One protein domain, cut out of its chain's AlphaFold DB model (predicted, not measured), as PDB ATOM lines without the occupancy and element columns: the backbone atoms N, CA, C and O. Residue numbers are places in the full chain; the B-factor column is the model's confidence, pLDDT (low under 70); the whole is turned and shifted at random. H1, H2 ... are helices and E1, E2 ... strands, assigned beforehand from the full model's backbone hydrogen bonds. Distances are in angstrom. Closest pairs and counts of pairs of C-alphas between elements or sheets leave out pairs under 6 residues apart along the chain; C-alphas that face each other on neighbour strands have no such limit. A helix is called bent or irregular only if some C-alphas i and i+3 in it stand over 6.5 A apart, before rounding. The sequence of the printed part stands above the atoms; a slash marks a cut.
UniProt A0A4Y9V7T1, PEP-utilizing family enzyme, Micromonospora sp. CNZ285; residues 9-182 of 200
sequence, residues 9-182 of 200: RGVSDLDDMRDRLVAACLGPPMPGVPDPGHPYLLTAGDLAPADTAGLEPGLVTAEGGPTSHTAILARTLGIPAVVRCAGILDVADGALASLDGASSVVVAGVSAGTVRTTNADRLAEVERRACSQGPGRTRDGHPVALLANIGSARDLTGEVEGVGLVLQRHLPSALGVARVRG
ATOM      1  N   ARG A   9     -27.651  11.685  27.764       47.97
ATOM      2  CA  ARG A   9     -27.541  13.094  28.177       47.97
ATOM      3  C   ARG A   9     -26.623  13.349  29.379       47.97
ATOM      4  O   ARG A   9     -25.930  14.350  29.386       47.97
ATOM      5  N   GLY A  10     -26.614  12.470  30.384       55.84
ATOM      6  CA  GLY A  10     -25.785  12.688  31.580       55.84
ATOM      7  C   GLY A  10     -24.293  12.467  31.326       55.84
ATOM      8  O   GLY A  10     -23.458  13.014  32.030       55.84
ATOM      9  N   VAL A  11     -23.955  11.675  30.305       61.44
ATOM     10  CA  VAL A  11     -22.563  11.352  29.971       61.44
ATOM     11  C   VAL A  11     -21.910  12.499  29.201       61.44
ATOM     12  O   VAL A  11     -20.781  12.856  29.506       61.44
ATOM     13  N   SER A  12     -22.632  13.129  28.266       64.75
ATOM     14  CA  SER A  12     -22.086  14.229  27.457       64.75
ATOM     15  C   SER A  12     -21.758  15.483  28.269       64.75
ATOM     16  O   SER A  12     -20.816  16.186  27.929       64.75
ATOM     17  N   ASP A  13     -22.525  15.759  29.325       68.62
ATOM     18  CA  ASP A  13     -22.302  16.911  30.210       68.62
ATOM     19  C   ASP A  13     -21.075  16.699  31.114       68.62
ATOM     20  O   ASP A  13     -20.222  17.572  31.253       68.62
ATOM     21  N   LEU A  14     -20.918  15.483  31.649       76.62
ATOM     22  CA  LEU A  14     -19.725  15.089  32.403       76.62
ATOM     23  C   LEU A  14     -18.459  15.114  31.536       76.62
ATOM     24  O   LEU A  14     -17.401  15.520  32.017       76.62
ATOM     25  N   ASP A  15     -18.560  14.689  30.275       75.81
ATOM     26  CA  ASP A  15     -17.452  14.765  29.321       75.81
ATOM     27  C   ASP A  15     -17.041  16.221  29.043       75.81
ATOM     28  O   ASP A  15     -15.846  16.512  29.034       75.81
ATOM     29  N   ASP A  16     -18.001  17.137  28.871       75.62
ATOM     30  CA  ASP A  16     -17.723  18.569  28.669       75.62
ATOM     31  C   ASP A  16     -17.054  19.197  29.900       75.62
ATOM     32  O   ASP A  16     -16.001  19.827  29.782       75.62
ATOM     33  N   MET A  17     -17.589  18.951  31.102       81.88
ATOM     34  CA  MET A  17     -16.980  19.442  32.343       81.88
ATOM     35  C   MET A  17     -15.558  18.910  32.540       81.88
ATOM     36  O   MET A  17     -14.667  19.670  32.926       81.88
ATOM     37  N   ARG A  18     -15.327  17.619  32.260       84.25
ATOM     38  CA  ARG A  18     -13.986  17.021  32.300       84.25
ATOM     39  C   ARG A  18     -13.050  17.764  31.356       84.25
ATOM     40  O   ARG A  18     -11.973  18.173  31.781       84.25
ATOM     41  N   ASP A  19     -13.437  17.932  30.096       81.19
ATOM     42  CA  ASP A  19     -12.565  18.513  29.074       81.19
ATOM     43  C   ASP A  19     -12.232  19.983  29.388       81.19
ATOM     44  O   ASP A  19     -11.083  20.399  29.231       81.19
ATOM     45  N   ARG A  20     -13.190  20.749  29.930       82.31
ATOM     46  CA  ARG A  20     -12.957  22.120  30.421       82.31
ATOM     47  C   ARG A  20     -12.037  22.167  31.636       82.31
ATOM     48  O   ARG A  20     -11.162  23.027  31.689       82.31
ATOM     49  N   LEU A  21     -12.203  21.254  32.595       84.88
ATOM     50  CA  LEU A  21     -11.323  21.174  33.764       84.88
ATOM     51  C   LEU A  21      -9.887  20.844  33.344       84.88
ATOM     52  O   LEU A  21      -8.945  21.482  33.805       84.88
ATOM     53  N   VAL A  22      -9.715  19.893  32.423       85.19
ATOM     54  CA  VAL A  22      -8.398  19.550  31.871       85.19
ATOM     55  C   VAL A  22      -7.778  20.755  31.158       85.19
ATOM     56  O   VAL A  22      -6.598  21.029  31.363       85.19
ATOM     57  N   ALA A  23      -8.557  21.506  30.376       83.81
ATOM     58  CA  ALA A  23      -8.088  22.734  29.736       83.81
ATOM     59  C   ALA A  23      -7.660  23.813  30.739       83.81
ATOM     60  O   ALA A  23      -6.568  24.368  30.615       83.81
ATOM     61  N   ALA A  24      -8.456  24.037  31.786       83.75
ATOM     62  CA  ALA A  24      -8.139  24.996  32.838       83.75
ATOM     63  C   ALA A  24      -6.880  24.613  33.639       83.75
ATOM     64  O   ALA A  24      -6.104  25.489  34.012       83.75
ATOM     65  N   CYS A  25      -6.664  23.320  33.897       85.88
ATOM     66  CA  CYS A  25      -5.536  22.850  34.702       85.88
ATOM     67  C   CYS A  25      -4.239  22.668  33.904       85.88
ATOM     68  O   CYS A  25      -3.162  22.895  34.448       85.88
ATOM     69  N   LEU A  26      -4.318  22.220  32.646       84.81
ATOM     70  CA  LEU A  26      -3.144  21.809  31.859       84.81
ATOM     71  C   LEU A  26      -2.787  22.788  30.732       84.81
ATOM     72  O   LEU A  26      -1.791  22.586  30.040       84.81
ATOM     73  N   GLY A  27      -3.606  23.816  30.508       76.88
ATOM     74  CA  GLY A  27      -3.409  24.805  29.454       76.88
ATOM     75  C   GLY A  27      -3.666  24.387  27.995       76.88
ATOM     76  O   GLY A  27      -3.300  25.188  27.129       76.88
ATOM     77  N   PRO A  28      -4.255  23.220  27.624       77.69
ATOM     78  CA  PRO A  28      -4.703  23.050  26.249       77.69
ATOM     79  C   PRO A  28      -5.849  24.032  25.934       77.69
ATOM     80  O   PRO A  28      -6.468  24.581  26.850       77.69
ATOM     81  N   PRO A  29      -6.156  24.263  24.643       76.25
ATOM     82  CA  PRO A  29      -7.231  25.164  24.246       76.25
ATOM     83  C   PRO A  29      -8.559  24.786  24.903       76.25
ATOM     84  O   PRO A  29      -8.930  23.610  24.929       76.25
ATOM     85  N   MET A  30      -9.282  25.791  25.398       77.06
ATOM     86  CA  MET A  30     -10.618  25.585  25.946       77.06
ATOM     87  C   MET A  30     -11.550  25.011  24.872       77.06
ATOM     88  O   MET A  30     -11.598  25.551  23.761       77.06
ATOM     89  N   PRO A  31     -12.329  23.963  25.193       72.38
ATOM     90  CA  PRO A  31     -13.443  23.546  24.359       72.38
ATOM     91  C   PRO A  31     -14.422  24.711  24.182       72.38
ATOM     92  O   PRO A  31     -14.788  25.389  25.148       72.38
ATOM     93  N   GLY A  32     -14.830  24.950  22.943       72.81
ATOM     94  CA  GLY A  32     -15.790  25.990  22.614       72.81
ATOM     95  C   GLY A  32     -16.017  26.126  21.117       72.81
ATOM     96  O   GLY A  32     -15.286  25.568  20.293       72.81
ATOM     97  N   VAL A  33     -17.056  26.880  20.775       76.75
ATOM     98  CA  VAL A  33     -17.372  27.223  19.390       76.75
ATOM     99  C   VAL A  33     -16.273  28.136  18.829       76.75
ATOM    100  O   VAL A  33     -15.938  29.136  19.464       76.75
ATOM    101  N   PRO A  34     -15.692  27.815  17.659       75.81
ATOM    102  CA  PRO A  34     -14.663  28.651  17.053       75.81
ATOM    103  C   PRO A  34     -15.234  29.996  16.585       75.81
ATOM    104  O   PRO A  34     -16.328  30.045  16.033       75.81
ATOM    105  N   ASP A  35     -14.458  31.073  16.707       77.25
ATOM    106  CA  ASP A  35     -14.767  32.365  16.081       77.25
ATOM    107  C   ASP A  35     -13.691  32.716  15.044       77.25
ATOM    108  O   ASP A  35     -12.607  33.194  15.387       77.25
ATOM    109  N   PRO A  36     -13.935  32.431  13.756       70.75
ATOM    110  CA  PRO A  36     -12.961  32.677  12.711       70.75
ATOM    111  C   PRO A  36     -13.045  34.104  12.129       70.75
ATOM    112  O   PRO A  36     -12.370  34.381  11.131       70.75
ATOM    113  N   GLY A  37     -13.882  34.991  12.684       74.56
ATOM    114  CA  GLY A  37     -14.022  36.384  12.237       74.56
ATOM    115  C   GLY A  37     -14.703  36.565  10.873       74.56
ATOM    116  O   GLY A  37     -14.579  37.616  10.248       74.56
ATOM    117  N   HIS A  38     -15.393  35.540  10.370       72.94
ATOM    118  CA  HIS A  38     -16.174  35.583   9.129       72.94
ATOM    119  C   HIS A  38     -17.382  34.643   9.220       72.94
ATOM    120  O   HIS A  38     -17.349  33.722  10.033       72.94
ATOM    121  N   PRO A  39     -18.425  34.804   8.380       74.75
ATOM    122  CA  PRO A  39     -19.571  33.896   8.379       74.75
ATOM    123  C   PRO A  39     -19.160  32.440   8.109       74.75
ATOM    124  O   PRO A  39     -18.475  32.149   7.122       74.75
ATOM    125  N   TYR A  40     -19.605  31.515   8.961       80.06
ATOM    126  CA  TYR A  40     -19.276  30.091   8.873       80.06
ATOM    127  C   TYR A  40     -20.486  29.201   9.209       80.06
ATOM    128  O   TYR A  40     -21.468  29.658   9.794       80.06
ATOM    129  N   LEU A  41     -20.421  27.938   8.781       83.50
ATOM    130  CA  LEU A  41     -21.353  26.875   9.145       83.50
ATOM    131  C   LEU A  41     -20.637  25.967  10.135       83.50
ATOM    132  O   LEU A  41     -19.597  25.391   9.805       83.50
ATOM    133  N   LEU A  42     -21.187  25.842  11.338       85.88
ATOM    134  CA  LEU A  42     -20.641  24.943  12.342       85.88
ATOM    135  C   LEU A  42     -21.087  23.516  12.032       85.88
ATOM    136  O   LEU A  42     -22.285  23.236  11.979       85.88
ATOM    137  N   THR A  43     -20.130  22.610  11.861       86.56
ATOM    138  CA  THR A  43     -20.373  21.179  11.718       86.56
ATOM    139  C   THR A  43     -19.897  20.441  12.962       86.56
ATOM    140  O   THR A  43     -18.777  20.609  13.442       86.56
ATOM    141  N   ALA A  44     -20.770  19.617  13.537       82.56
ATOM    142  CA  ALA A  44     -20.458  18.884  14.759       82.56
ATOM    143  C   ALA A  44     -21.124  17.508  14.774       82.56
ATOM    144  O   ALA A  44     -22.169  17.297  14.167       82.56
ATOM    145  N   GLY A  45     -20.545  16.547  15.497       78.88
ATOM    146  CA  GLY A  45     -21.237  15.277  15.748       78.88
ATOM    147  C   GLY A  45     -22.491  15.524  16.590       78.88
ATOM    148  O   GLY A  45     -23.599  15.168  16.203       78.88
ATOM    149  N   ASP A  46     -22.277  16.226  17.700       73.19
ATOM    150  CA  ASP A  46     -23.289  16.794  18.587       73.19
ATOM    151  C   ASP A  46     -22.660  17.975  19.348       73.19
ATOM    152  O   ASP A  46     -21.423  18.040  19.459       73.19
ATOM    153  N   LEU A  47     -23.495  18.867  19.876       73.56
ATOM    154  CA  LEU A  47     -23.109  20.051  20.649       73.56
ATOM    155  C   LEU A  47     -23.478  19.884  22.121       73.56
ATOM    156  O   LEU A  47     -24.585  19.453  22.448       73.56
ATOM    157  N   ALA A  48     -22.556  20.253  23.010       70.44
ATOM    158  CA  ALA A  48     -22.862  20.352  24.428       70.44
ATOM    159  C   ALA A  48     -23.749  21.585  24.688       70.44
ATOM    160  O   ALA A  48     -23.581  22.599  24.008       70.44
ATOM    161  N   PRO A  49     -24.649  21.553  25.689       66.00
ATOM    162  CA  PRO A  49     -25.452  22.715  26.076       66.00
ATOM    163  C   PRO A  49     -24.609  23.983  26.282       66.00
ATOM    164  O   PRO A  49     -24.965  25.051  25.790       66.00
ATOM    165  N   ALA A  50     -23.455  23.851  26.942       67.69
ATOM    166  CA  ALA A  50     -22.543  24.959  27.223       67.69
ATOM    167  C   ALA A  50     -21.982  25.627  25.954       67.69
ATOM    168  O   ALA A  50     -21.778  26.837  25.946       67.69
ATOM    169  N   ASP A  51     -21.802  24.868  24.869       71.62
ATOM    170  CA  ASP A  51     -21.286  25.375  23.592       71.62
ATOM    171  C   ASP A  51     -22.368  26.048  22.736       71.62
ATOM    172  O   ASP A  51     -22.069  26.718  21.755       71.62
ATOM    173  N   THR A  52     -23.644  25.866  23.071       65.12
ATOM    174  CA  THR A  52     -24.749  26.459  22.299       65.12
ATOM    175  C   THR A  52     -25.112  27.873  22.748       65.12
ATOM    176  O   THR A  52     -25.804  28.590  22.024       65.12
ATOM    177  N   ALA A  53     -24.644  28.294  23.925       59.59
ATOM    178  CA  ALA A  53     -24.846  29.647  24.420       59.59
ATOM    179  C   ALA A  53     -24.010  30.636  23.591       59.59
ATOM    180  O   ALA A  53     -22.787  30.556  23.570       59.59
ATOM    181  N   GLY A  54     -24.673  31.569  22.904       59.88
ATOM    182  CA  GLY A  54     -23.995  32.551  22.046       59.88
ATOM    183  C   GLY A  54     -23.650  32.041  20.644       59.88
ATOM    184  O   GLY A  54     -22.814  32.634  19.969       59.88
ATOM    185  N   LEU A  55     -24.285  30.953  20.195       66.88
ATOM    186  CA  LEU A  55     -24.169  30.506  18.812       66.88
ATOM    187  C   LEU A  55     -24.797  31.566  17.884       66.88
ATOM    188  O   LEU A  55     -25.975  31.866  18.004       66.88
ATOM    189  N   GLU A  56     -24.008  32.123  16.972       64.69
ATOM    190  CA  GLU A  56     -24.441  32.929  15.820       64.69
ATOM    191  C   GLU A  56     -24.407  32.169  14.463       64.69
ATOM    192  O   GLU A  56     -25.199  32.514  13.582       64.69
ATOM    193  N   PRO A  57     -23.546  31.147  14.214       71.06
ATOM    194  CA  PRO A  57     -23.462  30.511  12.891       71.06
ATOM    195  C   PRO A  57     -24.643  29.583  12.594       71.06
ATOM    196  O   PRO A  57     -25.215  28.983  13.501       71.06
ATOM    197  N   GLY A  58     -24.916  29.352  11.305       79.88
ATOM    198  CA  GLY A  58     -25.751  28.229  10.862       79.88
ATOM    199  C   GLY A  58     -25.165  26.888  11.315       79.88
ATOM    200  O   GLY A  58     -23.945  26.718  11.348       79.88
ATOM    201  N   LEU A  59     -26.025  25.930  11.661       84.00
ATOM    202  CA  LEU A  59     -25.617  24.696  12.333       84.00
ATOM    203  C   LEU A  59     -25.936  23.444  11.514       84.00
ATOM    204  O   LEU A  59     -27.060  23.256  11.055       84.00
ATOM    205  N   VAL A  60     -24.975  22.528  11.398       87.69
ATOM    206  CA  VAL A  60     -25.212  21.203  10.820       87.69
ATOM    207  C   VAL A  60     -24.650  20.116  11.729       87.69
ATOM    208  O   VAL A  60     -23.457  20.102  12.021       87.69
ATOM    209  N   THR A  61     -25.482  19.173  12.179       87.56
ATOM    210  CA  THR A  61     -25.014  18.061  13.022       87.56
ATOM    211  C   THR A  61     -25.100  16.709  12.340       87.56
ATOM    212  O   THR A  61     -26.068  16.421  11.638       87.56
ATOM    213  N   ALA A  62     -24.109  15.846  12.576       86.25
ATOM    214  CA  ALA A  62     -24.102  14.480  12.050       86.25
ATOM    215  C   ALA A  62     -25.109  13.576  12.766       86.25
ATOM    216  O   ALA A  62     -25.714  12.696  12.155       86.25
ATOM    217  N   GLU A  63     -25.318  13.817  14.059       82.81
ATOM    218  CA  GLU A  63     -26.254  13.074  14.893       82.81
ATOM    219  C   GLU A  63     -27.387  13.975  15.406       82.81
ATOM    220  O   GLU A  63     -27.457  15.175  15.130       82.81
ATOM    221  N   GLY A  64     -28.316  13.373  16.147       80.19
ATOM    222  CA  GLY A  64     -29.459  14.061  16.736       80.19
ATOM    223  C   GLY A  64     -30.758  13.833  15.969       80.19
ATOM    224  O   GLY A  64     -30.913  12.891  15.191       80.19
ATOM    225  N   GLY A  65     -31.755  14.658  16.254       82.62
ATOM    226  CA  GLY A  65     -33.086  14.585  15.665       82.62
ATOM    227  C   GLY A  65     -33.845  15.883  15.906       82.62
ATOM    228  O   GLY A  65     -33.358  16.721  16.658       82.62
ATOM    229  N   PRO A  66     -35.039  16.053  15.326       78.81
ATOM    230  CA  PRO A  66     -35.798  17.305  15.420       78.81
ATOM    231  C   PRO A  66     -36.172  17.696  16.862       78.81
ATOM    232  O   PRO A  66     -36.450  18.856  17.140       78.81
ATOM    233  N   THR A  67     -36.152  16.737  17.792       79.00
ATOM    234  CA  THR A  67     -36.388  16.937  19.230       79.00
ATOM    235  C   THR A  67     -35.104  16.886  20.068       79.00
ATOM    236  O   THR A  67     -35.165  16.798  21.299       79.00
ATOM    237  N   SER A  68     -33.925  16.893  19.434       78.94
ATOM    238  CA  SER A  68     -32.658  16.967  20.162       78.94
ATOM    239  C   SER A  68     -32.507  18.332  20.822       78.94
ATOM    240  O   SER A  68     -33.092  19.321  20.389       78.94
ATOM    241  N   HIS A  69     -31.701  18.382  21.882       77.19
ATOM    242  CA  HIS A  69     -31.400  19.633  22.569       77.19
ATOM    243  C   HIS A  69     -30.828  20.667  21.597       77.19
ATOM    244  O   HIS A  69     -31.327  21.779  21.541       77.19
ATOM    245  N   THR A  70     -29.891  20.247  20.751       78.25
ATOM    246  CA  THR A  70     -29.278  21.052  19.696       78.25
ATOM    247  C   THR A  70     -30.293  21.588  18.677       78.25
ATOM    248  O   THR A  70     -30.256  22.768  18.349       78.25
ATOM    249  N   ALA A  71     -31.250  20.768  18.220       79.56
ATOM    250  CA  ALA A  71     -32.300  21.206  17.292       79.56
ATOM    251  C   ALA A  71     -33.283  22.189  17.945       79.56
ATOM    252  O   ALA A  71     -33.648  23.207  17.357       79.56
ATOM    253  N   ILE A  72     -33.698  21.892  19.180       79.38
ATOM    254  CA  ILE A  72     -34.578  22.762  19.965       79.38
ATOM    255  C   ILE A  72     -33.882  24.094  20.220       79.38
ATOM    256  O   ILE A  72     -34.487  25.141  20.007       79.38
ATOM    257  N   LEU A  73     -32.612  24.057  20.616       77.19
ATOM    258  CA  LEU A  73     -31.810  25.242  20.852       77.19
ATOM    259  C   LEU A  73     -31.649  26.055  19.588       77.19
ATOM    260  O   LEU A  73     -32.010  27.215  19.628       77.19
ATOM    261  N   ALA A  74     -31.227  25.474  18.465       78.19
ATOM    262  CA  ALA A  74     -31.111  26.203  17.206       78.19
ATOM    263  C   ALA A  74     -32.427  26.885  16.806       78.19
ATOM    264  O   ALA A  74     -32.419  28.042  16.406       78.19
ATOM    265  N   ARG A  75     -33.576  26.229  17.021       76.75
ATOM    266  CA  ARG A  75     -34.896  26.834  16.801       76.75
ATOM    267  C   ARG A  75     -35.191  27.967  17.782       76.75
ATOM    268  O   ARG A  75     -35.632  29.034  17.366       76.75
ATOM    269  N   THR A  76     -34.932  27.762  19.075       74.69
ATOM    270  CA  THR A  76     -35.074  28.814  20.099       74.69
ATOM    271  C   THR A  76     -34.089  29.948  19.885       74.69
ATOM    272  O   THR A  76     -34.393  31.058  20.312       74.69
ATOM    273  N   LEU A  77     -32.970  29.642  19.210       73.31
ATOM    274  CA  LEU A  77     -31.874  30.477  18.754       73.31
ATOM    275  C   LEU A  77     -32.087  30.997  17.324       73.31
ATOM    276  O   LEU A  77     -31.310  31.810  16.848       73.31
ATOM    277  N   GLY A  78     -33.200  30.686  16.658       70.69
ATOM    278  CA  GLY A  78     -33.505  31.289  15.365       70.69
ATOM    279  C   GLY A  78     -32.446  31.061  14.285       70.69
ATOM    280  O   GLY A  78     -32.426  31.765  13.280       70.69
ATOM    281  N   ILE A  79     -31.555  30.110  14.526       76.38
ATOM    282  CA  ILE A  79     -30.429  29.780  13.681       76.38
ATOM    283  C   ILE A  79     -30.895  28.665  12.754       76.38
ATOM    284  O   ILE A  79     -31.472  27.678  13.228       76.38
ATOM    285  N   PRO A  80     -30.641  28.774  11.444       77.19
ATOM    286  CA  PRO A  80     -30.893  27.674  10.532       77.19
ATOM    287  C   PRO A  80     -30.070  26.464  10.960       77.19
ATOM    288  O   PRO A  80     -28.850  26.554  11.120       77.19
ATOM    289  N   ALA A  81     -30.746  25.331  11.138       82.75
ATOM    290  CA  ALA A  81     -30.096  24.102  11.548       82.75
ATOM    291  C   ALA A  81     -30.599  22.890  10.774       82.75
ATOM    292  O   ALA A  81     -31.804  22.677  10.648       82.75
ATOM    293  N   VAL A  82     -29.656  22.062  10.329       87.19
ATOM    294  CA  VAL A  82     -29.921  20.725   9.794       87.19
ATOM    295  C   VAL A  82     -29.280  19.707  10.721       87.19
ATOM    296  O   VAL A  82     -28.081  19.730  10.969       87.19
ATOM    297  N   VAL A  83     -30.083  18.794  11.249       88.06
ATOM    298  CA  VAL A  83     -29.603  17.736  12.141       88.06
ATOM    299  C   VAL A  83     -29.651  16.390  11.438       88.06
ATOM    300  O   VAL A  83     -30.489  16.178  10.564       88.06
ATOM    301  N   ARG A  84     -28.790  15.460  11.865       88.31
ATOM    302  CA  ARG A  84     -28.666  14.118  11.272       88.31
ATOM    303  C   ARG A  84     -28.200  14.141   9.806       88.31
ATOM    304  O   ARG A  84     -28.696  13.391   8.969       88.31
ATOM    305  N   CYS A  85     -27.238  15.004   9.497       87.75
ATOM    306  CA  CYS A  85     -26.593  15.084   8.192       87.75
ATOM    307  C   CYS A  85     -25.416  14.098   8.124       87.75
ATOM    308  O   CYS A  85     -24.322  14.375   8.617       87.75
ATOM    309  N   ALA A  86     -25.637  12.917   7.547       85.50
ATOM    310  CA  ALA A  86     -24.576  11.926   7.374       85.50
ATOM    311  C   ALA A  86     -23.448  12.467   6.473       85.50
ATOM    312  O   ALA A  86     -23.713  13.142   5.483       85.50
ATOM    313  N   GLY A  87     -22.192  12.172   6.820       84.56
ATOM    314  CA  GLY A  87     -21.015  12.612   6.058       84.56
ATOM    315  C   GLY A  87     -20.625  14.083   6.249       84.56
ATOM    316  O   GLY A  87     -19.615  14.520   5.710       84.56
ATOM    317  N   ILE A  88     -21.365  14.862   7.054       85.31
ATOM    318  CA  ILE A  88     -21.023  16.275   7.287       85.31
ATOM    319  C   ILE A  88     -19.665  16.457   7.980       85.31
ATOM    320  O   ILE A  88     -19.007  17.477   7.800       85.31
ATOM    321  N   LEU A  89     -19.235  15.461   8.760       84.31
ATOM    322  CA  LEU A  89     -17.936  15.469   9.438       84.31
ATOM    323  C   LEU A  89     -16.762  15.219   8.488       84.31
ATOM    324  O   LEU A  89     -15.634  15.541   8.844       84.31
ATOM    325  N   ASP A  90     -17.024  14.676   7.299       86.69
ATOM    326  CA  ASP A  90     -15.999  14.427   6.282       86.69
ATOM    327  C   ASP A  90     -15.743  15.677   5.420       86.69
ATOM    328  O   ASP A  90     -14.811  15.717   4.616       86.69
ATOM    329  N   VAL A  91     -16.567  16.720   5.581       84.81
ATOM    330  CA  VAL A  91     -16.398  17.988   4.874       84.81
ATOM    331  C   VAL A  91     -15.233  18.758   5.483       84.81
ATOM    332  O   VAL A  91     -15.222  19.066   6.672       84.81
ATOM    333  N   ALA A  92     -14.263  19.104   4.639       83.06
ATOM    334  CA  ALA A  92     -13.066  19.809   5.068       83.06
ATOM    335  C   ALA A  92     -13.373  21.211   5.618       83.06
ATOM    336  O   ALA A  92     -14.144  21.983   5.040       83.06
ATOM    337  N   ASP A  93     -12.672  21.564   6.692       84.12
ATOM    338  CA  ASP A  93     -12.630  22.921   7.220       84.12
ATOM    339  C   ASP A  93     -12.267  23.935   6.126       84.12
ATOM    340  O   ASP A  93     -11.305  23.768   5.376       84.12
ATOM    341  N   GLY A  94     -13.034  25.019   6.048       82.56
ATOM    342  CA  GLY A  94     -12.859  26.061   5.040       82.56
ATOM    343  C   GLY A  94     -13.571  25.797   3.711       82.56
ATOM    344  O   GLY A  94     -13.635  26.717   2.891       82.56
ATOM    345  N   ALA A  95     -14.145  24.606   3.497       85.25
ATOM    346  CA  ALA A  95     -14.958  24.327   2.318       85.25
ATOM    347  C   ALA A  95     -16.200  25.225   2.281       85.25
ATOM    348  O   ALA A  95     -16.824  25.490   3.308       85.25
ATOM    349  N   LEU A  96     -16.573  25.683   1.085       83.00
ATOM    350  CA  LEU A  96     -17.815  26.423   0.891       83.00
ATOM    351  C   LEU A  96     -18.993  25.454   0.933       83.00
ATOM    352  O   LEU A  96     -18.999  24.451   0.216       83.00
ATOM    353  N   ALA A  97     -20.003  25.779   1.732       84.50
ATOM    354  CA  ALA A  97     -21.234  25.013   1.792       84.50
ATOM    355  C   ALA A  97     -22.451  25.929   1.881       84.50
ATOM    356  O   ALA A  97     -22.407  26.952   2.561       84.50
ATOM    357  N   SER A  98     -23.523  25.545   1.193       82.31
ATOM    358  CA  SER A  98     -24.838  26.174   1.294       82.31
ATOM    359  C   SER A  98     -25.702  25.415   2.294       82.31
ATOM    360  O   SER A  98     -25.751  24.183   2.252       82.31
ATOM    361  N   LEU A  99     -26.392  26.147   3.160       79.69
ATOM    362  CA  LEU A  99     -27.387  25.623   4.089       79.69
ATOM    363  C   LEU A  99     -28.749  26.209   3.736       79.69
ATOM    364  O   LEU A  99     -28.864  27.426   3.665       79.69
ATOM    365  N   ASP A 100     -29.760  25.360   3.565       76.38
ATOM    366  CA  ASP A 100     -31.169  25.741   3.485       76.38
ATOM    367  C   ASP A 100     -31.936  25.133   4.662       76.38
ATOM    368  O   ASP A 100     -32.282  23.948   4.675       76.38
ATOM    369  N   GLY A 101     -32.214  25.969   5.666       65.56
ATOM    370  CA  GLY A 101     -32.974  25.562   6.847       65.56
ATOM    371  C   GLY A 101     -34.459  25.286   6.586       65.56
ATOM    372  O   GLY A 101     -35.086  24.605   7.394       65.56
ATOM    373  N   ALA A 102     -35.037  25.774   5.482       67.19
ATOM    374  CA  ALA A 102     -36.447  25.555   5.155       67.19
ATOM    375  C   ALA A 102     -36.666  24.186   4.499       67.19
ATOM    376  O   ALA A 102     -37.580  23.457   4.883       67.19
ATOM    377  N   SER A 103     -35.806  23.815   3.545       70.62
ATOM    378  CA  SER A 103     -35.846  22.491   2.904       70.62
ATOM    379  C   SER A 103     -35.036  21.423   3.649       70.62
ATOM    380  O   SER A 103     -35.105  20.246   3.301       70.62
ATOM    381  N   SER A 104     -34.314  21.811   4.706       73.56
ATOM    382  CA  SER A 104     -33.382  20.952   5.448       73.56
ATOM    383  C   SER A 104     -32.270  20.359   4.570       73.56
ATOM    384  O   SER A 104     -31.871  19.207   4.748       73.56
ATOM    385  N   VAL A 105     -31.763  21.144   3.615       80.00
ATOM    386  CA  VAL A 105     -30.740  20.722   2.648       80.00
ATOM    387  C   VAL A 105     -29.401  21.384   2.956       80.00
ATOM    388  O   VAL A 105     -29.324  22.583   3.223       80.00
ATOM    389  N   VAL A 106     -28.324  20.600   2.874       84.25
ATOM    390  CA  VAL A 106     -26.940  21.082   2.946       84.25
ATOM    391  C   VAL A 106     -26.206  20.633   1.696       84.25
ATOM    392  O   VAL A 106     -26.235  19.454   1.350       84.25
ATOM    393  N   VAL A 107     -25.530  21.565   1.030       84.44
ATOM    394  CA  VAL A 107     -24.698  21.277  -0.144       84.44
ATOM    395  C   VAL A 107     -23.280  21.736   0.150       84.44
ATOM    396  O   VAL A 107     -23.014  22.935   0.199       84.44
ATOM    397  N   ALA A 108     -22.368  20.789   0.353       85.56
ATOM    398  CA  ALA A 108     -20.943  21.062   0.505       85.56
ATOM    399  C   ALA A 108     -20.235  21.124  -0.857       85.56
ATOM    400  O   ALA A 108     -20.678  20.512  -1.826       85.56
ATOM    401  N   GLY A 109     -19.124  21.859  -0.930       81.44
ATOM    402  CA  GLY A 109     -18.320  21.975  -2.150       81.44
ATOM    403  C   GLY A 109     -18.950  22.862  -3.225       81.44
ATOM    404  O   GLY A 109     -18.710  22.654  -4.413       81.44
ATOM    405  N   VAL A 110     -19.770  23.844  -2.836       81.75
ATOM    406  CA  VAL A 110     -20.400  24.757  -3.803       81.75
ATOM    407  C   VAL A 110     -19.365  25.657  -4.475       81.75
ATOM    408  O   VAL A 110     -18.403  26.117  -3.857       81.75
ATOM    409  N   SER A 111     -19.576  25.947  -5.761       79.50
ATOM    410  CA  SER A 111     -18.707  26.859  -6.504       79.50
ATOM    411  C   SER A 111     -18.909  28.310  -6.054       79.50
ATOM    412  O   SER A 111     -20.018  28.706  -5.691       79.50
ATOM    413  N   ALA A 112     -17.877  29.149  -6.174       73.69
ATOM    414  CA  ALA A 112     -17.996  30.594  -5.945       73.69
ATOM    415  C   ALA A 112     -19.067  31.263  -6.841       73.69
ATOM    416  O   ALA A 112     -19.656  32.277  -6.464       73.69
ATOM    417  N   GLY A 113     -19.341  30.686  -8.019       71.94
ATOM    418  CA  GLY A 113     -20.434  31.106  -8.897       71.94
ATOM    419  C   GLY A 113     -21.805  30.863  -8.270       71.94
ATOM    420  O   GLY A 113     -22.609  31.787  -8.201       71.94
ATOM    421  N   THR A 114     -22.014  29.658  -7.735       71.50
ATOM    422  CA  THR A 114     -23.228  29.265  -7.006       71.50
ATOM    423  C   THR A 114     -23.444  30.144  -5.774       71.50
ATOM    424  O   THR A 114     -24.556  30.593  -5.532       71.50
ATOM    425  N   VAL A 115     -22.376  30.469  -5.034       68.00
ATOM    426  CA  VAL A 115     -22.455  31.387  -3.883       68.00
ATOM    427  C   VAL A 115     -23.051  32.733  -4.277       68.00
ATOM    428  O   VAL A 115     -23.961  33.238  -3.621       68.00
ATOM    429  N   ARG A 116     -22.535  33.320  -5.360       66.06
ATOM    430  CA  ARG A 116     -22.995  34.621  -5.848       66.06
ATOM    431  C   ARG A 116     -24.450  34.584  -6.294       66.06
ATOM    432  O   ARG A 116     -25.190  35.492  -5.931       66.06
ATOM    433  N   THR A 117     -24.855  33.566  -7.053       71.06
ATOM    434  CA  THR A 117     -26.236  33.454  -7.548       71.06
ATOM    435  C   THR A 117     -27.216  33.233  -6.404       71.06
ATOM    436  O   THR A 117     -28.162  33.997  -6.280       71.06
ATOM    437  N   THR A 118     -26.939  32.297  -5.489       68.38
ATOM    438  CA  THR A 118     -27.810  32.032  -4.332       68.38
ATOM    439  C   THR A 118     -27.966  33.271  -3.445       68.38
ATOM    440  O   THR A 118     -29.075  33.592  -3.019       68.38
ATOM    441  N   ASN A 119     -26.883  34.014  -3.199       66.56
ATOM    442  CA  ASN A 119     -26.953  35.242  -2.406       66.56
ATOM    443  C   ASN A 119     -27.714  36.374  -3.120       66.56
ATOM    444  O   ASN A 119     -28.393  37.154  -2.449       66.56
ATOM    445  N   ALA A 120     -27.612  36.471  -4.450       67.38
ATOM    446  CA  ALA A 120     -28.338  37.456  -5.252       67.38
ATOM    447  C   ALA A 120     -29.838  37.129  -5.341       67.38
ATOM    448  O   ALA A 120     -30.667  38.001  -5.084       67.38
ATOM    449  N   ASP A 121     -30.188  35.868  -5.607       69.31
ATOM    450  CA  ASP A 121     -31.576  35.392  -5.645       69.31
ATOM    451  C   ASP A 121     -32.274  35.598  -4.294       69.31
ATOM    452  O   ASP A 121     -33.449  35.967  -4.248       69.31
ATOM    453  N   ARG A 122     -31.533  35.437  -3.186       68.25
ATOM    454  CA  ARG A 122     -32.002  35.745  -1.828       68.25
ATOM    455  C   ARG A 122     -32.371  37.214  -1.677       68.25
ATOM    456  O   ARG A 122     -33.446  37.511  -1.163       68.25
ATOM    457  N   LEU A 123     -31.470  38.118  -2.061       65.94
ATOM    458  CA  LEU A 123     -31.714  39.551  -1.923       65.94
ATOM    459  C   LEU A 123     -32.960  39.949  -2.725       65.94
ATOM    460  O   LEU A 123     -33.857  40.579  -2.176       65.94
ATOM    461  N   ALA A 124     -33.070  39.444  -3.955       69.50
ATOM    462  CA  ALA A 124     -34.231  39.670  -4.804       69.50
ATOM    463  C   ALA A 124     -35.533  39.080  -4.223       69.50
ATOM    464  O   ALA A 124     -36.592  39.683  -4.358       69.50
ATOM    465  N   GLU A 125     -35.497  37.910  -3.575       67.06
ATOM    466  CA  GLU A 125     -36.683  37.324  -2.929       67.06
ATOM    467  C   GLU A 125     -37.131  38.112  -1.696       67.06
ATOM    468  O   GLU A 125     -38.329  38.319  -1.500       67.06
ATOM    469  N   VAL A 126     -36.185  38.576  -0.876       65.62
ATOM    470  CA  VAL A 126     -36.481  39.455   0.263       65.62
ATOM    471  C   VAL A 126     -37.116  40.755  -0.231       65.62
ATOM    472  O   VAL A 126     -38.155  41.157   0.291       65.62
ATOM    473  N   GLU A 127     -36.555  41.359  -1.278       66.19
ATOM    474  CA  GLU A 127     -37.097  42.566  -1.909       66.19
ATOM    475  C   GLU A 127     -38.503  42.336  -2.484       66.19
ATOM    476  O   GLU A 127     -39.407  43.127  -2.226       66.19
ATOM    477  N   ARG A 128     -38.744  41.218  -3.186       66.06
ATOM    478  CA  ARG A 128     -40.082  40.872  -3.702       66.06
ATOM    479  C   ARG A 128     -41.122  40.727  -2.595       66.06
ATOM    480  O   ARG A 128     -42.250  41.184  -2.762       66.06
ATOM    481  N   ARG A 129     -40.772  40.088  -1.474       63.97
ATOM    482  CA  ARG A 129     -41.692  39.909  -0.335       63.97
ATOM    483  C   ARG A 129     -41.977  41.218   0.391       63.97
ATOM    484  O   ARG A 129     -43.089  41.399   0.876       63.97
ATOM    485  N   ALA A 130     -41.013  42.136   0.413       62.78
ATOM    486  CA  ALA A 130     -41.199  43.478   0.956       62.78
ATOM    487  C   ALA A 130     -42.185  44.338   0.135       62.78
ATOM    488  O   ALA A 130     -42.684  45.339   0.641       62.78
ATOM    489  N   CYS A 131     -42.516  43.946  -1.103       56.81
ATOM    490  CA  CYS A 131     -43.471  44.664  -1.958       56.81
ATOM    491  C   CYS A 131     -44.953  44.347  -1.676       56.81
ATOM    492  O   CYS A 131     -45.823  44.906  -2.344       56.81
ATOM    493  N   SER A 132     -45.275  43.465  -0.724       60.72
ATOM    494  CA  SER A 132     -46.661  43.261  -0.284       60.72
ATOM    495  C   SER A 132     -47.135  44.485   0.502       60.72
ATOM    496  O   SER A 132     -46.700  44.683   1.633       60.72
ATOM    497  N   GLN A 133     -48.031  45.288  -0.075       64.62
ATOM    498  CA  GLN A 133     -48.564  46.495   0.563       64.62
ATOM    499  C   GLN A 133     -50.083  46.439   0.732       64.62
ATOM    500  O   GLN A 133     -50.796  45.885  -0.106       64.62
ATOM    501  N   GLY A 134     -50.567  47.060   1.808       70.19
ATOM    502  CA  GLY A 134     -51.986  47.175   2.136       70.19
ATOM    503  C   GLY A 134     -52.442  46.247   3.269       70.19
ATOM    504  O   GLY A 134     -51.700  45.354   3.682       70.19
ATOM    505  N   PRO A 135     -53.662  46.469   3.787       73.62
ATOM    506  CA  PRO A 135     -54.160  45.752   4.947       73.62
ATOM    507  C   PRO A 135     -54.380  44.270   4.645       73.62
ATOM    508  O   PRO A 135     -54.907  43.913   3.585       73.62
ATOM    509  N   GLY A 136     -54.017  43.403   5.587       79.81
ATOM    510  CA  GLY A 136     -54.169  41.962   5.432       79.81
ATOM    511  C   GLY A 136     -55.625  41.549   5.258       79.81
ATOM    512  O   GLY A 136     -56.483  41.851   6.089       79.81
ATOM    513  N   ARG A 137     -55.934  40.854   4.159       88.00
ATOM    514  CA  ARG A 137     -57.278  40.327   3.887       88.00
ATOM    515  C   ARG A 137     -57.211  38.971   3.197       88.00
ATOM    516  O   ARG A 137     -56.345  38.728   2.359       88.00
ATOM    517  N   THR A 138     -58.151  38.093   3.523       86.75
ATOM    518  CA  THR A 138     -58.374  36.840   2.789       86.75
ATOM    519  C   THR A 138     -58.955  37.113   1.394       86.75
ATOM    520  O   THR A 138     -59.411  38.219   1.095       86.75
ATOM    521  N   ARG A 139     -58.983  36.096   0.518       86.62
ATOM    522  CA  ARG A 139     -59.523  36.216  -0.853       86.62
ATOM    523  C   ARG A 139     -61.000  36.642  -0.896       86.62
ATOM    524  O   ARG A 139     -61.418  37.278  -1.856       86.62
ATOM    525  N   ASP A 140     -61.772  36.292   0.123       91.12
ATOM    526  CA  ASP A 140     -63.173  36.677   0.327       91.12
ATOM    527  C   ASP A 140     -63.339  37.993   1.118       91.12
ATOM    528  O   ASP A 140     -64.458  38.432   1.371       91.12
ATOM    529  N   GLY A 141     -62.239  38.676   1.453       88.69
ATOM    530  CA  GLY A 141     -62.244  40.031   2.005       88.69
ATOM    531  C   GLY A 141     -62.327  40.123   3.530       88.69
ATOM    532  O   GLY A 141     -62.479  41.233   4.050       88.69
ATOM    533  N   HIS A 142     -62.202  39.015   4.259       90.44
ATOM    534  CA  HIS A 142     -62.131  39.045   5.717       90.44
ATOM    535  C   HIS A 142     -60.809  39.692   6.169       90.44
ATOM    536  O   HIS A 142     -59.752  39.282   5.684       90.44
ATOM    537  N   PRO A 143     -60.833  40.710   7.051       88.38
ATOM    538  CA  PRO A 143     -59.615  41.345   7.543       88.38
ATOM    539  C   PRO A 143     -58.822  40.386   8.437       88.38
ATOM    540  O   PRO A 143     -59.382  39.719   9.302       88.38
ATOM    541  N   VAL A 144     -57.509  40.333   8.234       85.19
ATOM    542  CA  VAL A 144     -56.557  39.543   9.019       85.19
ATOM    543  C   VAL A 144     -55.402  40.457   9.388       85.19
ATOM    544  O   VAL A 144     -54.731  40.968   8.500       85.19
ATOM    545  N   ALA A 145     -55.163  40.645  10.686       82.31
ATOM    546  CA  ALA A 145     -54.071  41.492  11.146       82.31
ATOM    547  C   ALA A 145     -52.711  40.899  10.739       82.31
ATOM    548  O   ALA A 145     -52.393  39.761  11.101       82.31
ATOM    549  N   LEU A 146     -51.904  41.674  10.017       78.62
ATOM    550  CA  LEU A 146     -50.538  41.313   9.633       78.62
ATOM    551  C   LEU A 146     -49.553  42.071  10.518       78.62
ATOM    552  O   LEU A 146     -49.105  43.174  10.209       78.62
ATOM    553  N   LEU A 147     -49.225  41.461  11.653       81.56
ATOM    554  CA  LEU A 147     -48.318  42.042  12.636       81.56
ATOM    555  C   LEU A 147     -46.876  41.573  12.401       81.56
ATOM    556  O   LEU A 147     -46.630  40.409  12.083       81.56
ATOM    557  N   ALA A 148     -45.915  42.473  12.594       73.94
ATOM    558  CA  ALA A 148     -44.502  42.179  12.413       73.94
ATOM    559  C   ALA A 148     -43.920  41.403  13.604       73.94
ATOM    560  O   ALA A 148     -44.206  41.702  14.769       73.94
ATOM    561  N   ASN A 149     -43.037  40.453  13.289       76.62
ATOM    562  CA  ASN A 149     -42.132  39.841  14.253       76.62
ATOM    563  C   ASN A 149     -40.778  40.541  14.138       76.62
ATOM    564  O   ASN A 149     -40.113  40.415  13.111       76.62
ATOM    565  N   ILE A 150     -40.372  41.266  15.176       70.00
ATOM    566  CA  ILE A 150     -39.141  42.067  15.163       70.00
ATOM    567  C   ILE A 150     -38.153  41.546  16.198       70.00
ATOM    568  O   ILE A 150     -38.555  41.184  17.294       70.00
ATOM    569  N   GLY A 151     -36.864  41.506  15.882       62.38
ATOM    570  CA  GLY A 151     -35.790  41.266  16.850       62.38
ATOM    571  C   GLY A 151     -35.360  42.536  17.584       62.38
ATOM    572  O   GLY A 151     -34.894  42.488  18.719       62.38
ATOM    573  N   SER A 152     -35.529  43.693  16.948       67.25
ATOM    574  CA  SER A 152     -35.252  45.000  17.534       67.25
ATOM    575  C   SER A 152     -36.124  46.085  16.904       67.25
ATOM    576  O   SER A 152     -36.662  45.905  15.814       67.25
ATOM    577  N   ALA A 153     -36.214  47.256  17.541       71.44
ATOM    578  CA  ALA A 153     -36.912  48.409  16.960       71.44
ATOM    579  C   ALA A 153     -36.313  48.871  15.614       71.44
ATOM    580  O   ALA A 153     -36.997  49.536  14.843       71.44
ATOM    581  N   ARG A 154     -35.054  48.511  15.314       69.38
ATOM    582  CA  ARG A 154     -34.392  48.824  14.036       69.38
ATOM    583  C   ARG A 154     -34.888  47.958  12.877       69.38
ATOM    584  O   ARG A 154     -34.648  48.311  11.730       69.38
ATOM    585  N   ASP A 155     -35.570  46.856  13.174       63.94
ATOM    586  CA  ASP A 155     -36.079  45.913  12.174       63.94
ATOM    587  C   ASP A 155     -37.395  46.402  11.550       63.94
ATOM    588  O   ASP A 155     -37.892  45.816  10.590       63.94
ATOM    589  N   LEU A 156     -37.983  47.464  12.109       69.25
ATOM    590  CA  LEU A 156     -39.170  48.107  11.568       69.25
ATOM    591  C   LEU A 156     -38.787  48.900  10.317       69.25
ATOM    592  O   LEU A 156     -38.300  50.027  10.396       69.25
ATOM    593  N   THR A 157     -39.023  48.300   9.156       66.62
ATOM    594  CA  THR A 157     -38.861  48.944   7.851       66.62
ATOM    595  C   THR A 157     -40.187  48.907   7.097       66.62
ATOM    596  O   THR A 157     -40.721  47.824   6.867       66.62
ATOM    597  N   GLY A 158     -40.697  50.069   6.684       68.81
ATOM    598  CA  GLY A 158     -41.974  50.193   5.967       68.81
ATOM    599  C   GLY A 158     -43.195  50.369   6.880       68.81
ATOM    600  O   GLY A 158     -43.065  50.532   8.093       68.81
ATOM    601  N   GLU A 159     -44.386  50.371   6.281       67.31
ATOM    602  CA  GLU A 159     -45.658  50.420   7.010       67.31
ATOM    603  C   GLU A 159     -46.019  49.022   7.525       67.31
ATOM    604  O   GLU A 159     -46.183  48.084   6.745       67.31
ATOM    605  N   VAL A 160     -46.146  48.879   8.844       73.56
ATOM    606  CA  VAL A 160     -46.621  47.655   9.505       73.56
ATOM    607  C   VAL A 160     -47.881  47.972  10.307       73.56
ATOM    608  O   VAL A 160     -47.972  49.035  10.917       73.56
ATOM    609  N   GLU A 161     -48.847  47.050  10.351       78.06
ATOM    610  CA  GLU A 161     -50.097  47.241  11.114       78.06
ATOM    611  C   GLU A 161     -49.873  47.215  12.636       78.06
ATOM    612  O   GLU A 161     -50.714  47.656  13.417       78.06
ATOM    613  N   GLY A 162     -48.722  46.696  13.066       80.56
ATOM    614  CA  GLY A 162     -48.287  46.665  14.453       80.56
ATOM    615  C   GLY A 162     -47.182  45.638  14.675       80.56
ATOM    616  O   GLY A 162     -46.751  44.945  13.752       80.56
ATOM    617  N   VAL A 163     -46.733  45.527  15.923       82.00
ATOM    618  CA  VAL A 163     -45.774  44.505  16.361       82.00
ATOM    619  C   VAL A 163     -46.535  43.415  17.100       82.00
ATOM    620  O   VAL A 163     -47.172  43.684  18.116       82.00
ATOM    621  N   GLY A 164     -46.474  42.189  16.585       79.56
ATOM    622  CA  GLY A 164     -47.153  41.034  17.176       79.56
ATOM    623  C   GLY A 164     -46.247  40.258  18.123       79.56
ATOM    624  O   GLY A 164     -46.710  39.693  19.111       79.56
ATOM    625  N   LEU A 165     -44.943  40.255  17.837       76.00
ATOM    626  CA  LEU A 165     -43.953  39.532  18.617       76.00
ATOM    627  C   LEU A 165     -42.606  40.263  18.588       76.00
ATOM    628  O   LEU A 165     -42.116  40.637  17.521       76.00
ATOM    629  N   VAL A 166     -41.978  40.405  19.757       76.38
ATOM    630  CA  VAL A 166     -40.573  40.812  19.867       76.38
ATOM    631  C   VAL A 166     -39.731  39.565  20.116       76.38
ATOM    632  O   VAL A 166     -39.834  38.912  21.155       76.38
ATOM    633  N   LEU A 167     -38.920  39.210  19.131       66.25
ATOM    634  CA  LEU A 167     -37.944  38.139  19.189       66.25
ATOM    635  C   LEU A 167     -36.738  38.618  19.997       66.25
ATOM    636  O   LEU A 167     -36.279  39.741  19.837       66.25
ATOM    637  N   GLN A 168     -36.158  37.745  20.819       56.03
ATOM    638  CA  GLN A 168     -34.930  38.089  21.549       56.03
ATOM    639  C   GLN A 168     -33.704  38.277  20.631       56.03
ATOM    640  O   GLN A 168     -32.661  38.708  21.110       56.03
ATOM    641  N   ARG A 169     -33.819  37.967  19.330       54.47
ATOM    642  CA  ARG A 169     -32.839  38.304  18.286       54.47
ATOM    643  C   ARG A 169     -33.446  38.236  16.885       54.47
ATOM    644  O   ARG A 169     -34.440  37.542  16.660       54.47
ATOM    645  N   HIS A 170     -32.816  38.954  15.961       44.66
ATOM    646  CA  HIS A 170     -33.198  39.038  14.556       44.66
ATOM    647  C   HIS A 170     -32.974  37.701  13.831       44.66
ATOM    648  O   HIS A 170     -31.964  37.034  14.044       44.66
ATOM    649  N   LEU A 171     -33.932  37.305  12.989       44.50
ATOM    650  CA  LEU A 171     -33.926  36.034  12.262       44.50
ATOM    651  C   LEU A 171     -33.541  36.262  10.798       44.50
ATOM    652  O   LEU A 171     -34.408  36.614   9.995       44.50
ATOM    653  N   PRO A 172     -32.304  35.979  10.373       45.44
ATOM    654  CA  PRO A 172     -32.112  35.588   8.996       45.44
ATOM    655  C   PRO A 172     -32.693  34.177   8.838       45.44
ATOM    656  O   PRO A 172     -32.168  33.207   9.383       45.44
ATOM    657  N   SER A 173     -33.770  34.047   8.064       43.03
ATOM    658  CA  SER A 173     -34.190  32.769   7.474       43.03
ATOM    659  C   SER A 173     -33.081  32.307   6.523       43.03
ATOM    660  O   SER A 173     -33.159  32.528   5.315       43.03
ATOM    661  N   ALA A 174     -31.964  31.816   7.060       45.50
ATOM    662  CA  ALA A 174     -30.745  31.683   6.278       45.50
ATOM    663  C   ALA A 174     -30.808  30.432   5.394       45.50
ATOM    664  O   ALA A 174     -30.580  29.302   5.827       45.50
ATOM    665  N   LEU A 175     -31.130  30.699   4.129       52.72
ATOM    666  CA  LEU A 175     -30.362  30.194   3.004       52.72
ATOM    667  C   LEU A 175     -29.059  30.998   2.916       52.72
ATOM    668  O   LEU A 175     -29.107  32.220   2.756       52.72
ATOM    669  N   GLY A 176     -27.903  30.349   3.044       58.12
ATOM    670  CA  GLY A 176     -26.625  31.060   3.015       58.12
ATOM    671  C   GLY A 176     -25.428  30.157   2.772       58.12
ATOM    672  O   GLY A 176     -25.437  28.986   3.150       58.12
ATOM    673  N   VAL A 177     -24.395  30.721   2.140       59.09
ATOM    674  CA  VAL A 177     -23.108  30.047   1.973       59.09
ATOM    675  C   VAL A 177     -22.118  30.548   2.998       59.09
ATOM    676  O   VAL A 177     -21.889  31.750   3.121       59.09
ATOM    677  N   ALA A 178     -21.485  29.610   3.682       67.31
ATOM    678  CA  ALA A 178     -20.438  29.913   4.629       67.31
ATOM    679  C   ALA A 178     -19.348  28.841   4.568       67.31
ATOM    680  O   ALA A 178     -19.504  27.796   3.927       67.31
ATOM    681  N   ARG A 179     -18.214  29.118   5.211       72.56
ATOM    682  CA  ARG A 179     -17.154  28.119   5.338       72.56
ATOM    683  C   ARG A 179     -17.528  27.099   6.399       72.56
ATOM    684  O   ARG A 179     -17.945  27.482   7.485       72.56
ATOM    685  N   VAL A 180     -17.359  25.818   6.102       69.94
ATOM    686  CA  VAL A 180     -17.526  24.758   7.096       69.94
ATOM    687  C   VAL A 180     -16.422  24.856   8.140       69.94
ATOM    688  O   VAL A 180     -15.253  25.060   7.803       69.94
ATOM    689  N   ARG A 181     -16.800  24.715   9.407       77.56
ATOM    690  CA  ARG A 181     -15.871  24.518  10.516       77.56
ATOM    691  C   ARG A 181     -16.314  23.352  11.369       77.56
ATOM    692  O   ARG A 181     -17.446  23.341  11.839       77.56
ATOM    693  N   GLY A 182     -15.397  22.413  11.556       64.75
ATOM    694  CA  GLY A 182     -15.572  21.239  12.383       64.75
ATOM    695  C   GLY A 182     -15.665  21.552  13.873       64.75
ATOM    696  O   GLY A 182     -15.631  22.695  14.332       64.75
TER     697      GLY A 182
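AT A GLANCE: This is residues 9 to 182 of the 200 residues of the protein "PEP-utilizing family enzyme" of Micromonospora sp. CNZ285 (UniProt A0A4Y9V7T1). A five-stranded sheet, curled like part of a barrel and folded back on itself, makes the core, and a long helix, H4, packs on it with residues 112 to 122 and then sticks out with residues 123 to 129. Beyond that arm the chain makes a small second lobe round the two short strands E5 and E6 and returns to the sheet as E7, while H1 lies at the far end of the long axis, off the sheet. The printed part has 174 residues, with four named helices and seven named strands in the order H1 E1 H2 E2 H3 E3 E4 H4 E5 E6 E7; the class is mixed, with 81 residues, under half, in named elements. The large sheet runs E2 E1 E7 E3 E4, mixed; E5 and E6 are parallel. The whole is loose, with a radius of gyration of the C-alphas of 19.4 A and spans of 66 by 37 by 28 A.

IN THESE COORDINATES: H1, residues 9 to 26, begins at C-alpha (-27.541, 13.094, 28.177) and is 26.2 A long. E1 is residues 40 to 44, H2 49 to 52, E2 58 to 61, H3 69 to 76, E3 96 to 100 and E4 105 to 108. H4, residues 112 to 130, is 27.4 A long and begins at C-alpha (-17.996, 30.594, -5.945). E5 is residues 148 to 150 and E6 163 to 166. E7, residues 175 to 181, is 17.3 A long and ends at C-alpha (-15.871, 24.518, 10.516).

HOW THE PARTS SIT: The strongly twisted large sheet is a folded sheet, one sheet bent back into two leaves: E2 and E1 face E3 and E4, with E7 as the hinge. E1, H2 and E2 form a strand-helix-strand unit, parallel neighbour strands with a helix between, and a right-handed crossover; N 60 and O 42 are 2.8 A apart. E7 is parallel to E1, with N 41 and O 179 at 2.8 A, and antiparallel to E3, with N 99 and O 176 at 3.0 A. E3 and E4 are a hairpin, with N 98 and O 107 at 2.8 A. H4 is on the sheet at a height of 8.5 A, its Val 115 C-alpha 6.0 A from that of Val 177. H3 only grazes the sheet, and touches H2, the closest C-alphas being Thr 52 and Leu 73, 7.3 A. H1 is close to H2 but not clearly touching it, at 7.8 A between the C-alphas of Asp 13 and Pro 49. E5 and E6 have N 164 and O 148 at 2.9 A; E6 and E7 are apart. In H3 and H4 every O i to N i+4 pair is within hydrogen-bond range, in H1 12 of 14; H2 is too short for one.

THE WHOLE: The C-alphas farthest apart, of Leu 26 and Asp 140, are 69.4 A apart. The printed part has no cut. The links H1 to E1, H3 to E3, H4 to E5 and E5 to E6 are long. Mean pLDDT of the printed part is 74.4; 54 residues are under 70, among them 118 to 133 and 167 to 178.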